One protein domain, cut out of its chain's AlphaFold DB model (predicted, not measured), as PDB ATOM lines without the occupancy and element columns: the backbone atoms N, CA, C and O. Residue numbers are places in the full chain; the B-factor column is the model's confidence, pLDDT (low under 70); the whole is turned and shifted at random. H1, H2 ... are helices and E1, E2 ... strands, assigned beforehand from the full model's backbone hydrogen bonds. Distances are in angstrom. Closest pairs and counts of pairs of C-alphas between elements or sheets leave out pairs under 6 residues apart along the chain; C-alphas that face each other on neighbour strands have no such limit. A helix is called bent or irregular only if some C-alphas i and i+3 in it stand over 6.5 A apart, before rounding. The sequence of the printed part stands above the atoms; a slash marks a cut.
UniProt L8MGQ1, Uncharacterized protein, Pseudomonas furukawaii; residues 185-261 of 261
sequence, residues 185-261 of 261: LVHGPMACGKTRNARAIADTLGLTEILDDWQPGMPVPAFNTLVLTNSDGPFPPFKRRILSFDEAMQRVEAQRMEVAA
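AT A GLANCE: This is residues 185 to 261 of the 261 residues of an uncharacterized protein of Pseudomonas furukawaii (UniProt L8MGQ1). A small sheet of four short parallel strands has both helices on one face: H1 covers E3, while H2 begins at the sheet beside E1 and E4 and runs away from it as a long arm. The links of residues 215 to 224 and 230 to 240 loop on the other side of the sheet, at the opposite end of the longest axis from H2. The printed part has 77 residues, with two named helices and four named strands in the order E1 H1 E2 E3 E4 H2; the sheet's order is E2 E3 E1 E4, all parallel, and the class is mixed, helices and strands. It is compact, with a radius of gyration of the C-alphas of 12.4 A, yet elongated in outline, spanning 43 by 25 by 18 A.

HOW THE PARTS SIT: Start at strand E1, residues 185 to 187, an inner strand. Helix H1, residues 194 to 205, and edge strand E2, residues 209 to 214, come next; with E1 they make a split strand-helix-strand unit, two parallel strands with another between them in the sheet, and its crossover is right-handed. That other strand is E3, residues 225 to 229: look for N 226 and O 209 at 2.8 A between E3 and E2, and N 186 and O 227 at 2.8 A between E1 and E3. Edge strand E4, residues 241 to 244, pairs with E1 through N 243 and O 185 at 2.8 A. H1 lies over E3, 8.0 A in height over the sheet and only just slantwise to the strands at 31 degrees on the local plane; their closest C-alphas are Ala 202 and Leu 226, 5.9 A. Helix H2, residues 245 to 260, stands up from the sheet at 65 degrees, on the same face as H1. H1 and H2 touch, closest at the C-alphas of Thr 204 and Val 252, 6.0 A, at a steep tilt of 53 degrees, the same way. In H2 every O i to N i+4 pair is within hydrogen-bond range; in H1, 6 of 8 are.

IN THESE COORDINATES: Find C-alpha 185 at (-13.681, -20.964, 2.114), where E1 begins its 6.5 A. H1 measures 14.4 A and is irregular: C-alphas 196 and 199 are 7.5 A apart. E2 measures 13.3 A, E3 12.8 A and E4 10.2 A. H2 runs 22.7 A from C-alpha 245 at (-20.411, -14.408, 3.686) to C-alpha 260 at (-40.025, -22.092, -4.875).

THE WHOLE: The C-alphas of Gly 217 and Ala 261, 42.8 A, are the two farthest apart. The printed part has no cut, and its one long link joins E3 to E4. Mean pLDDT of the printed part is 80.6; look for values under 70 at residues 232, 234, 236 to 239 and 260 to 261.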
ATOM      1  N   LEU A 185     -13.946 -21.766   0.915       87.56
ATOM      2  CA  LEU A 185     -13.681 -20.964   2.114       87.56
ATOM      3  C   LEU A 185     -14.683 -19.812   2.170       87.56
ATOM      4  O   LEU A 185     -14.770 -19.052   1.206       87.56
ATOM      5  N   VAL A 186     -15.387 -19.659   3.288       87.25
ATOM      6  CA  VAL A 186     -16.259 -18.512   3.555       87.25
ATOM      7  C   VAL A 186     -15.668 -17.669   4.679       87.25
ATOM      8  O   VAL A 186     -15.459 -18.165   5.789       87.25
ATOM      9  N   HIS A 187     -15.419 -16.392   4.394       86.81
ATOM     10  CA  HIS A 187     -14.915 -15.422   5.370       86.81
ATOM     11  C   HIS A 187     -15.932 -14.304   5.628       86.81
ATOM     12  O   HIS A 187     -16.805 -14.017   4.808       86.81
ATOM     13  N   GLY A 188     -15.831 -13.671   6.793       82.38
ATOM     14  CA  GLY A 188     -16.661 -12.531   7.169       82.38
ATOM     15  C   GLY A 188     -16.435 -12.125   8.624       82.38
ATOM     16  O   GLY A 188     -15.829 -12.894   9.376       82.38
ATOM     17  N   PRO A 189     -16.962 -10.969   9.053       77.50
ATOM     18  CA  PRO A 189     -16.736 -10.446  10.397       77.50
ATOM     19  C   PRO A 189     -17.257 -11.386  11.497       77.50
ATOM     20  O   PRO A 189     -18.128 -12.239  11.278       77.50
ATOM     21  N   MET A 190     -16.717 -11.256  12.711       77.94
ATOM     22  CA  MET A 190     -17.233 -11.997  13.866       77.94
ATOM     23  C   MET A 190     -18.718 -11.674  14.086       77.94
ATOM     24  O   MET A 190     -19.167 -10.555  13.855       77.94
ATOM     25  N   ALA A 191     -19.487 -12.676  14.519       74.69
ATOM     26  CA  ALA A 191     -20.930 -12.581  14.757       74.69
ATOM     27  C   ALA A 191     -21.829 -12.306  13.526       74.69
ATOM     28  O   ALA A 191     -23.025 -12.097  13.703       74.69
ATOM     29  N   CYS A 192     -21.336 -12.416  12.282       75.62
ATOM     30  CA  CYS A 192     -22.201 -12.287  11.092       75.62
ATOM     31  C   CYS A 192     -23.112 -13.502  10.803       75.62
ATOM     32  O   CYS A 192     -23.858 -13.502   9.832       75.62
ATOM     33  N   GLY A 193     -23.093 -14.542  11.644       80.12
ATOM     34  CA  GLY A 193     -23.998 -15.692  11.512       80.12
ATOM     35  C   GLY A 193     -23.514 -16.816  10.585       80.12
ATOM     36  O   GLY A 193     -24.317 -17.683  10.243       80.12
ATOM     37  N   LYS A 194     -22.220 -16.855  10.226       85.00
ATOM     38  CA  LYS A 194     -21.605 -17.913   9.386       85.00
ATOM     39  C   LYS A 194     -21.930 -19.318   9.878       85.00
ATOM     40  O   LYS A 194     -22.510 -20.092   9.130       85.00
ATOM     41  N   THR A 195     -21.656 -19.615  11.149       84.75
ATOM     42  CA  THR A 195     -21.938 -20.921  11.767       84.75
ATOM     43  C   THR A 195     -23.424 -21.279  11.707       84.75
ATOM     44  O   THR A 195     -23.781 -22.420  11.429       84.75
ATOM     45  N   ARG A 196     -24.318 -20.295  11.890       86.31
ATOM     46  CA  ARG A 196     -25.775 -20.506  11.839       86.31
ATOM     47  C   ARG A 196     -26.257 -20.857  10.427       86.31
ATOM     48  O   ARG A 196     -27.151 -21.685  10.290       86.31
ATOM     49  N   ASN A 197     -25.673 -20.252   9.393       85.00
ATOM     50  CA  ASN A 197     -26.053 -20.475   7.992       85.00
ATOM     51  C   ASN A 197     -25.160 -21.491   7.263       85.00
ATOM     52  O   ASN A 197     -25.393 -21.781   6.092       85.00
ATOM     53  N   ALA A 198     -24.174 -22.067   7.951       86.06
ATOM     54  CA  ALA A 198     -23.186 -22.970   7.375       86.06
ATOM     55  C   ALA A 198     -23.829 -24.148   6.643       86.06
ATOM     56  O   ALA A 198     -23.414 -24.493   5.543       86.06
ATOM     57  N   ARG A 199     -24.888 -24.726   7.222       86.56
ATOM     58  CA  ARG A 199     -25.598 -25.851   6.612       86.56
ATOM     59  C   ARG A 199     -26.285 -25.465   5.306       86.56
ATOM     60  O   ARG A 199     -26.090 -26.139   4.307       86.56
ATOM     61  N   ALA A 200     -26.993 -24.337   5.289       85.75
ATOM     62  CA  ALA A 200     -27.651 -23.844   4.081       85.75
ATOM     63  C   ALA A 200     -26.640 -23.516   2.967       85.75
ATOM     64  O   ALA A 200     -26.882 -23.791   1.794       85.75
ATOM     65  N   ILE A 201     -25.478 -22.970   3.331       85.38
ATOM     66  CA  ILE A 201     -24.393 -22.689   2.382       85.38
ATOM     67  C   ILE A 201     -23.758 -23.996   1.877       85.38
ATOM     68  O   ILE A 201     -23.472 -24.125   0.690       85.38
ATOM     69  N   ALA A 202     -23.555 -24.986   2.746       86.50
ATOM     70  CA  ALA A 202     -23.007 -26.281   2.353       86.50
ATOM     71  C   ALA A 202     -23.948 -27.015   1.388       86.50
ATOM     72  O   ALA A 202     -23.503 -27.455   0.331       86.50
ATOM     73  N   ASP A 203     -25.246 -27.053   1.698       84.19
ATOM     74  CA  ASP A 203     -26.255 -27.714   0.869       84.19
ATOM     75  C   ASP A 203     -26.367 -27.046  -0.518       84.19
ATOM     76  O   ASP A 203     -26.461 -27.736  -1.532       84.19
ATOM     77  N   THR A 204     -26.270 -25.712  -0.589       84.94
ATOM     78  CA  THR A 204     -26.324 -24.977  -1.871       84.94
ATOM     79  C   THR A 204     -25.076 -25.172  -2.731       84.94
ATOM     80  O   THR A 204     -25.142 -25.207  -3.959       84.94
ATOM     81  N   LEU A 205     -23.918 -25.358  -2.095       83.56
ATOM     82  CA  LEU A 205     -22.655 -25.641  -2.778       83.56
ATOM     83  C   LEU A 205     -22.432 -27.141  -3.042       83.56
ATOM     84  O   LEU A 205     -21.418 -27.492  -3.650       83.56
ATOM     85  N   GLY A 206     -23.350 -28.014  -2.610       81.06
ATOM     86  CA  GLY A 206     -23.231 -29.468  -2.744       81.06
ATOM     87  C   GLY A 206     -22.110 -30.073  -1.893       81.06
ATOM     88  O   GLY A 206     -21.484 -31.050  -2.299       81.06
ATOM     89  N   LEU A 207     -21.809 -29.465  -0.744       85.56
ATOM     90  CA  LEU A 207     -20.759 -29.884   0.186       85.56
ATOM     91  C   LEU A 207     -21.371 -30.706   1.326       85.56
ATOM     92  O   LEU A 207     -22.418 -30.355   1.865       85.56
ATOM     93  N   THR A 208     -20.713 -31.798   1.713       82.56
ATOM     94  CA  THR A 208     -21.218 -32.718   2.747       82.56
ATOM     95  C   THR A 208     -20.666 -32.414   4.134       82.56
ATOM     96  O   THR A 208     -21.315 -32.722   5.135       82.56
ATOM     97  N   GLU A 209     -19.484 -31.806   4.202       84.62
ATOM     98  CA  GLU A 209     -18.757 -31.537   5.439       84.62
ATOM     99  C   GLU A 209     -18.640 -30.036   5.709       84.62
ATOM    100  O   GLU A 209     -18.586 -29.219   4.789       84.62
ATOM    101  N   ILE A 210     -18.568 -29.668   6.987       87.25
ATOM    102  CA  ILE A 210     -18.400 -28.285   7.438       87.25
ATOM    103  C   ILE A 210     -17.252 -28.265   8.446       87.25
ATOM    104  O   ILE A 210     -17.288 -28.987   9.438       87.25
ATOM    105  N   LEU A 211     -16.250 -27.432   8.183       86.25
ATOM    106  CA  LEU A 211     -15.132 -27.149   9.071       86.25
ATOM    107  C   LEU A 211     -15.271 -25.709   9.567       86.25
ATOM    108  O   LEU A 211     -15.006 -24.767   8.819       86.25
ATOM    109  N   ASP A 212     -15.715 -25.556  10.812       83.50
ATOM    110  CA  ASP A 212     -15.776 -24.256  11.483       83.50
ATOM    111  C   ASP A 212     -14.428 -23.902  12.135       83.50
ATOM    112  O   ASP A 212     -13.574 -24.771  12.327       83.50
ATOM    113  N   ASP A 213     -14.234 -22.622  12.451       82.75
ATOM    114  CA  ASP A 213     -13.051 -22.086  13.140       82.75
ATOM    115  C   ASP A 213     -11.703 -22.333  12.440       82.75
ATOM    116  O   ASP A 213     -10.650 -22.462  13.074       82.75
ATOM    117  N   TRP A 214     -11.693 -22.333  11.106       85.69
ATOM    118  CA  TRP A 214     -10.447 -22.457  10.363       85.69
ATOM    119  C   TRP A 214      -9.576 -21.195  10.480       85.69
ATOM    120  O   TRP A 214     -10.042 -20.065  10.293       85.69
ATOM    121  N   GLN A 215      -8.282 -21.395  10.736       80.88
ATOM    122  CA  GLN A 215      -7.275 -20.349  10.904       80.88
ATOM    123  C   GLN A 215      -6.166 -20.488   9.850       80.88
ATOM    124  O   GLN A 215      -5.806 -21.615   9.486       80.88
ATOM    125  N   PRO A 216      -5.579 -19.368   9.383       78.31
ATOM    126  CA  PRO A 216      -4.433 -19.397   8.481       78.31
ATOM    127  C   PRO A 216      -3.291 -20.248   9.053       78.31
ATOM    128  O   PRO A 216      -2.907 -20.096  10.209       78.31
ATOM    129  N   GLY A 217      -2.750 -21.156   8.239       74.44
ATOM    130  CA  GLY A 217      -1.729 -22.126   8.656       74.44
ATOM    131  C   GLY A 217      -2.259 -23.516   9.031       74.44
ATOM    132  O   GLY A 217      -1.468 -24.459   9.058       74.44
ATOM    133  N   MET A 218      -3.570 -23.690   9.239       78.12
ATOM    134  CA  MET A 218      -4.159 -25.022   9.427       78.12
ATOM    135  C   MET A 218      -4.305 -25.784   8.097       78.12
ATOM    136  O   MET A 218      -4.541 -25.168   7.048       78.12
ATOM    137  N   PRO A 219      -4.196 -27.129   8.107       76.06
ATOM    138  CA  PRO A 219      -4.420 -27.940   6.914       76.06
ATOM    139  C   PRO A 219      -5.847 -27.746   6.382       76.06
ATOM    140  O   PRO A 219      -6.805 -27.623   7.143       76.06
ATOM    141  N   VAL A 220      -5.985 -27.700   5.055       77.94
ATOM    142  CA  VAL A 220      -7.265 -27.465   4.370       77.94
ATOM    143  C   VAL A 220      -7.745 -28.773   3.731       77.94
ATOM    144  O   VAL A 220      -7.044 -29.290   2.853       77.94
ATOM    145  N   PRO A 221      -8.943 -29.279   4.081       79.62
ATOM    146  CA  PRO A 221      -9.542 -30.442   3.427       79.62
ATOM    147  C   PRO A 221      -9.662 -30.256   1.912       79.62
ATOM    148  O   PRO A 221      -9.943 -29.160   1.415       79.62
ATOM    149  N   ALA A 222      -9.410 -31.315   1.142       72.94
ATOM    150  CA  ALA A 222      -9.259 -31.188  -0.303       72.94
ATOM    151  C   ALA A 222     -10.583 -31.057  -1.081       72.94
ATOM    152  O   ALA A 222     -10.637 -30.312  -2.068       72.94
ATOM    153  N   PHE A 223     -11.631 -31.739  -0.623       81.25
ATOM    154  CA  PHE A 223     -12.913 -31.877  -1.317       81.25
ATOM    155  C   PHE A 223     -14.073 -31.907  -0.319       81.25
ATOM    156  O   PHE A 223     -13.862 -32.235   0.840       81.25
ATOM    157  N   ASN A 224     -15.280 -31.589  -0.789       83.75
ATOM    158  CA  ASN A 224     -16.564 -31.732  -0.095       83.75
ATOM    159  C   ASN A 224     -16.719 -30.996   1.247       83.75
ATOM    160  O   ASN A 224     -17.707 -31.225   1.943       83.75
ATOM    161  N   THR A 225     -15.810 -30.078   1.584       85.69
ATOM    162  CA  THR A 225     -15.848 -29.356   2.860       85.69
ATOM    163  C   THR A 225     -16.096 -27.861   2.667       85.69
ATOM    164  O   THR A 225     -15.409 -27.193   1.888       85.69
ATOM    165  N   LEU A 226     -17.054 -27.317   3.412       88.12
ATOM    166  CA  LEU A 226     -17.231 -25.883   3.616       88.12
ATOM    167  C   LEU A 226     -16.338 -25.436   4.773       88.12
ATOM    168  O   LEU A 226     -16.524 -25.884   5.897       88.12
ATOM    169  N   VAL A 227     -15.380 -24.557   4.511       87.94
ATOM    170  CA  VAL A 227     -14.431 -24.057   5.506       87.94
ATOM    171  C   VAL A 227     -14.842 -22.650   5.920       87.94
ATOM    172  O   VAL A 227     -14.944 -21.767   5.070       87.94
ATOM    173  N   LEU A 228     -15.072 -22.420   7.208       87.56
ATOM    174  CA  LEU A 228     -15.444 -21.111   7.745       87.56
ATOM    175  C   LEU A 228     -14.251 -20.487   8.458       87.56
ATOM    176  O   LEU A 228     -13.556 -21.157   9.219       87.56
ATOM    177  N   THR A 229     -14.017 -19.196   8.230       85.31
ATOM    178  CA  THR A 229     -12.954 -18.463   8.921       85.31
ATOM    179  C   THR A 229     -13.422 -17.110   9.436       85.31
ATOM    180  O   THR A 229     -14.243 -16.428   8.819       85.31
ATOM    181  N   ASN A 230     -12.873 -16.731  10.590       80.88
ATOM    182  CA  ASN A 230     -13.051 -15.419  11.215       80.88
ATOM    183  C   ASN A 230     -11.881 -14.462  10.927       80.88
ATOM    184  O   ASN A 230     -11.857 -13.362  11.467       80.88
ATOM    185  N   SER A 231     -10.896 -14.885  10.129       75.56
ATOM    186  CA  SER A 231      -9.752 -14.047   9.766       75.56
ATOM    187  C   SER A 231     -10.064 -13.193   8.533       75.56
ATOM    188  O   SER A 231     -10.757 -13.646   7.626       75.56
ATOM    189  N   ASP A 232      -9.533 -11.972   8.487       68.62
ATOM    190  CA  ASP A 232      -9.661 -11.062   7.342       68.62
ATOM    191  C   ASP A 232      -8.357 -11.033   6.534       68.62
ATOM    192  O   ASP A 232      -7.682 -10.015   6.450       68.62
ATOM    193  N   GLY A 233      -8.007 -12.181   5.944       70.12
ATOM    194  CA  GLY A 233      -6.963 -12.335   4.925       70.12
ATOM    195  C   GLY A 233      -5.527 -11.895   5.290       70.12
ATOM    196  O   GLY A 233      -5.270 -11.273   6.316       70.12
ATOM    197  N   PRO A 234      -4.542 -12.215   4.425       65.00
ATOM    198  CA  PRO A 234      -4.587 -13.240   3.377       65.00
ATOM    199  C   PRO A 234      -4.718 -14.656   3.974       65.00
ATOM    200  O   PRO A 234      -4.351 -14.889   5.121       65.00
ATOM    201  N   PHE A 235      -5.221 -15.616   3.186       76.25
ATOM    202  CA  PHE A 235      -5.557 -16.979   3.639       76.25
ATOM    203  C   PHE A 235      -4.593 -18.082   3.148       76.25
ATOM    204  O   PHE A 235      -5.051 -19.078   2.584       76.25
ATOM    205  N   PRO A 236      -3.259 -17.979   3.295       66.69
ATOM    206  CA  PRO A 236      -2.386 -19.102   2.966       66.69
ATOM    207  C   PRO A 236      -2.632 -20.264   3.957       66.69
ATOM    208  O   PRO A 236      -2.790 -20.012   5.152       66.69
ATOM    209  N   PRO A 237      -2.667 -21.541   3.516       62.31
ATOM    210  CA  PRO A 237      -2.378 -22.081   2.179       62.31
ATOM    211  C   PRO A 237      -3.605 -22.259   1.253       62.31
ATOM    212  O   PRO A 237      -3.516 -22.975   0.250       62.31
ATOM    213  N   PHE A 238      -4.757 -21.658   1.555       69.56
ATOM    214  CA  PHE A 238      -5.988 -21.829   0.779       69.56
ATOM    215  C   PHE A 238      -5.880 -21.155  -0.605       69.56
ATOM    216  O   PHE A 238      -5.937 -19.938  -0.734       69.56
ATOM    217  N   LYS A 239      -5.728 -21.957  -1.669       65.62
ATOM    218  CA  LYS A 239      -5.579 -21.486  -3.068       65.62
ATOM    219  C   LYS A 239      -6.833 -21.679  -3.938       65.62
ATOM    220  O   LYS A 239      -6.741 -21.628  -5.162       65.62
ATOM    221  N   ARG A 240      -7.984 -22.013  -3.340       75.19
ATOM    222  CA  ARG A 240      -9.213 -22.387  -4.073       75.19
ATOM    223  C   ARG A 240     -10.235 -21.245  -4.093       75.19
ATOM    224  O   ARG A 240      -9.860 -20.081  -4.116       75.19
ATOM    225  N   ARG A 241     -11.529 -21.583  -4.145       82.56
ATOM    226  CA  ARG A 241     -12.634 -20.622  -4.200       82.56
ATOM    227  C   ARG A 241     -12.893 -20.049  -2.810       82.56
ATOM    228  O   ARG A 241     -13.245 -20.788  -1.893       82.56
ATOM    229  N   ILE A 242     -12.693 -18.745  -2.697       84.62
ATOM    230  CA  ILE A 242     -12.950 -17.946  -1.505       84.62
ATOM    231  C   ILE A 242     -14.216 -17.140  -1.790       84.62
ATOM    232  O   ILE A 242     -14.344 -16.586  -2.880       84.62
ATOM    233  N   LEU A 243     -15.151 -17.140  -0.848       85.12
ATOM    234  CA  LEU A 243     -16.386 -16.368  -0.907       85.12
ATOM    235  C   LEU A 243     -16.503 -15.525   0.358       85.12
ATOM    236  O   LEU A 243     -16.187 -15.987   1.459       85.12
ATOM    237  N   SER A 244     -16.996 -14.305   0.210       85.38
ATOM    238  CA  SER A 244     -17.498 -13.559   1.359       85.38
ATOM    239  C   SER A 244     -18.814 -14.173   1.850       85.38
ATOM    240  O   SER A 244     -19.537 -14.841   1.102       85.38
ATOM    241  N   PHE A 245     -19.139 -13.958   3.123       85.69
ATOM    242  CA  PHE A 245     -20.411 -14.408   3.686       85.69
ATOM    243  C   PHE A 245     -21.623 -13.851   2.917       85.69
ATOM    244  O   PHE A 245     -22.571 -14.594   2.663       85.69
ATOM    245  N   ASP A 246     -21.561 -12.594   2.476       84.19
ATOM    246  CA  ASP A 246     -22.644 -11.952   1.726       84.19
ATOM    247  C   ASP A 246     -22.861 -12.624   0.359       84.19
ATOM    248  O   ASP A 246     -23.991 -12.949  -0.007       84.19
ATOM    249  N   GLU A 247     -21.783 -12.935  -0.370       85.31
ATOM    250  CA  GLU A 247     -21.858 -13.675  -1.641       85.31
ATOM    251  C   GLU A 247     -22.384 -15.102  -1.459       85.31
ATOM    252  O   GLU A 247     -23.111 -15.618  -2.312       85.31
ATOM    253  N   ALA A 248     -22.015 -15.765  -0.360       86.38
ATOM    254  CA  ALA A 248     -22.529 -17.093  -0.044       86.38
ATOM    255  C   ALA A 248     -24.046 -17.055   0.212       86.38
ATOM    256  O   ALA A 248     -24.775 -17.906  -0.299       86.38
ATOM    257  N   MET A 249     -24.532 -16.043   0.935       87.38
ATOM    258  CA  MET A 249     -25.960 -15.874   1.214       87.38
ATOM    259  C   MET A 249     -26.777 -15.525  -0.032       87.38
ATOM    260  O   MET A 249     -27.852 -16.094  -0.213       87.38
ATOM    261  N   GLN A 250     -26.250 -14.700  -0.942       87.50
ATOM    262  CA  GLN A 250     -26.919 -14.419  -2.223       87.50
ATOM    263  C   GLN A 250     -27.191 -15.697  -3.031       87.50
ATOM    264  O   GLN A 250     -28.236 -15.827  -3.668       87.50
ATOM    265  N   ARG A 251     -26.279 -16.678  -2.985       86.38
ATOM    266  CA  ARG A 251     -26.471 -17.974  -3.660       86.38
ATOM    267  C   ARG A 251     -27.525 -18.838  -2.984       86.38
ATOM    268  O   ARG A 251     -28.310 -19.482  -3.675       86.38
ATOM    269  N   VAL A 252     -27.566 -18.826  -1.652       85.81
ATOM    270  CA  VAL A 252     -28.608 -19.516  -0.878       85.81
ATOM    271  C   VAL A 252     -29.984 -18.944  -1.221       85.81
ATOM    272  O   VAL A 252     -30.932 -19.700  -1.423       85.81
ATOM    273  N   GLU A 253     -30.098 -17.619  -1.307       84.69
ATOM    274  CA  GLU A 253     -31.342 -16.938  -1.669       84.69
ATOM    275  C   GLU A 253     -31.761 -17.236  -3.110       84.69
ATOM    276  O   GLU A 253     -32.913 -17.603  -3.337       84.69
ATOM    277  N   ALA A 254     -30.829 -17.176  -4.066       81.56
ATOM    278  CA  ALA A 254     -31.098 -17.521  -5.460       81.56
ATOM    279  C   ALA A 254     -31.622 -18.960  -5.609       81.56
ATOM    280  O   ALA A 254     -32.631 -19.181  -6.275       81.56
ATOM    281  N   GLN A 255     -31.002 -19.926  -4.926       83.50
ATOM    282  CA  GLN A 255     -31.445 -21.319  -4.975       83.50
ATOM    283  C   GLN A 255     -32.796 -21.535  -4.280       83.50
ATOM    284  O   GLN A 255     -33.609 -22.329  -4.743       83.50
ATOM    285  N   ARG A 256     -33.078 -20.820  -3.184       80.88
ATOM    286  CA  ARG A 256     -34.403 -20.863  -2.540       80.88
ATOM    287  C   ARG A 256     -35.503 -20.337  -3.457       80.88
ATOM    288  O   ARG A 256     -36.590 -20.905  -3.459       80.88
ATOM    289  N   MET A 257     -35.223 -19.280  -4.220       75.56
ATOM    290  CA  MET A 257     -36.165 -18.726  -5.195       75.56
ATOM    291  C   MET A 257     -36.394 -19.680  -6.374       75.56
ATOM    292  O   MET A 257     -37.524 -19.799  -6.830       75.56
ATOM    293  N   GLU A 258     -35.358 -20.392  -6.827       77.25
ATOM    294  CA  GLU A 258     -35.464 -21.399  -7.893       77.25
ATOM    295  C   GLU A 258     -36.277 -22.631  -7.468       77.25
ATOM    296  O   GLU A 258     -37.060 -23.148  -8.252       77.25
ATOM    297  N   VAL A 259     -36.145 -23.081  -6.216       72.12
ATOM    298  CA  VAL A 259     -36.909 -24.228  -5.684       72.12
ATOM    299  C   VAL A 259     -38.371 -23.866  -5.367       72.12
ATOM    300  O   VAL A 259     -39.215 -24.753  -5.265       72.12
ATOM    301  N   ALA A 260     -38.678 -22.579  -5.182       65.44
ATOM    302  CA  ALA A 260     -40.025 -22.092  -4.875       65.44
ATOM    303  C   ALA A 260     -40.863 -21.720  -6.116       65.44
ATOM    304  O   ALA A 260     -42.056 -21.444  -5.960       65.44
ATOM    305  N   ALA A 261     -40.251 -21.679  -7.304       55.16
ATOM    306  CA  ALA A 261     -40.893 -21.402  -8.592       55.16
ATOM    307  C   ALA A 261     -41.333 -22.697  -9.293       55.16
ATOM    308  O   ALA A 261     -42.392 -22.654  -9.960       55.16
TER     309      ALA A 261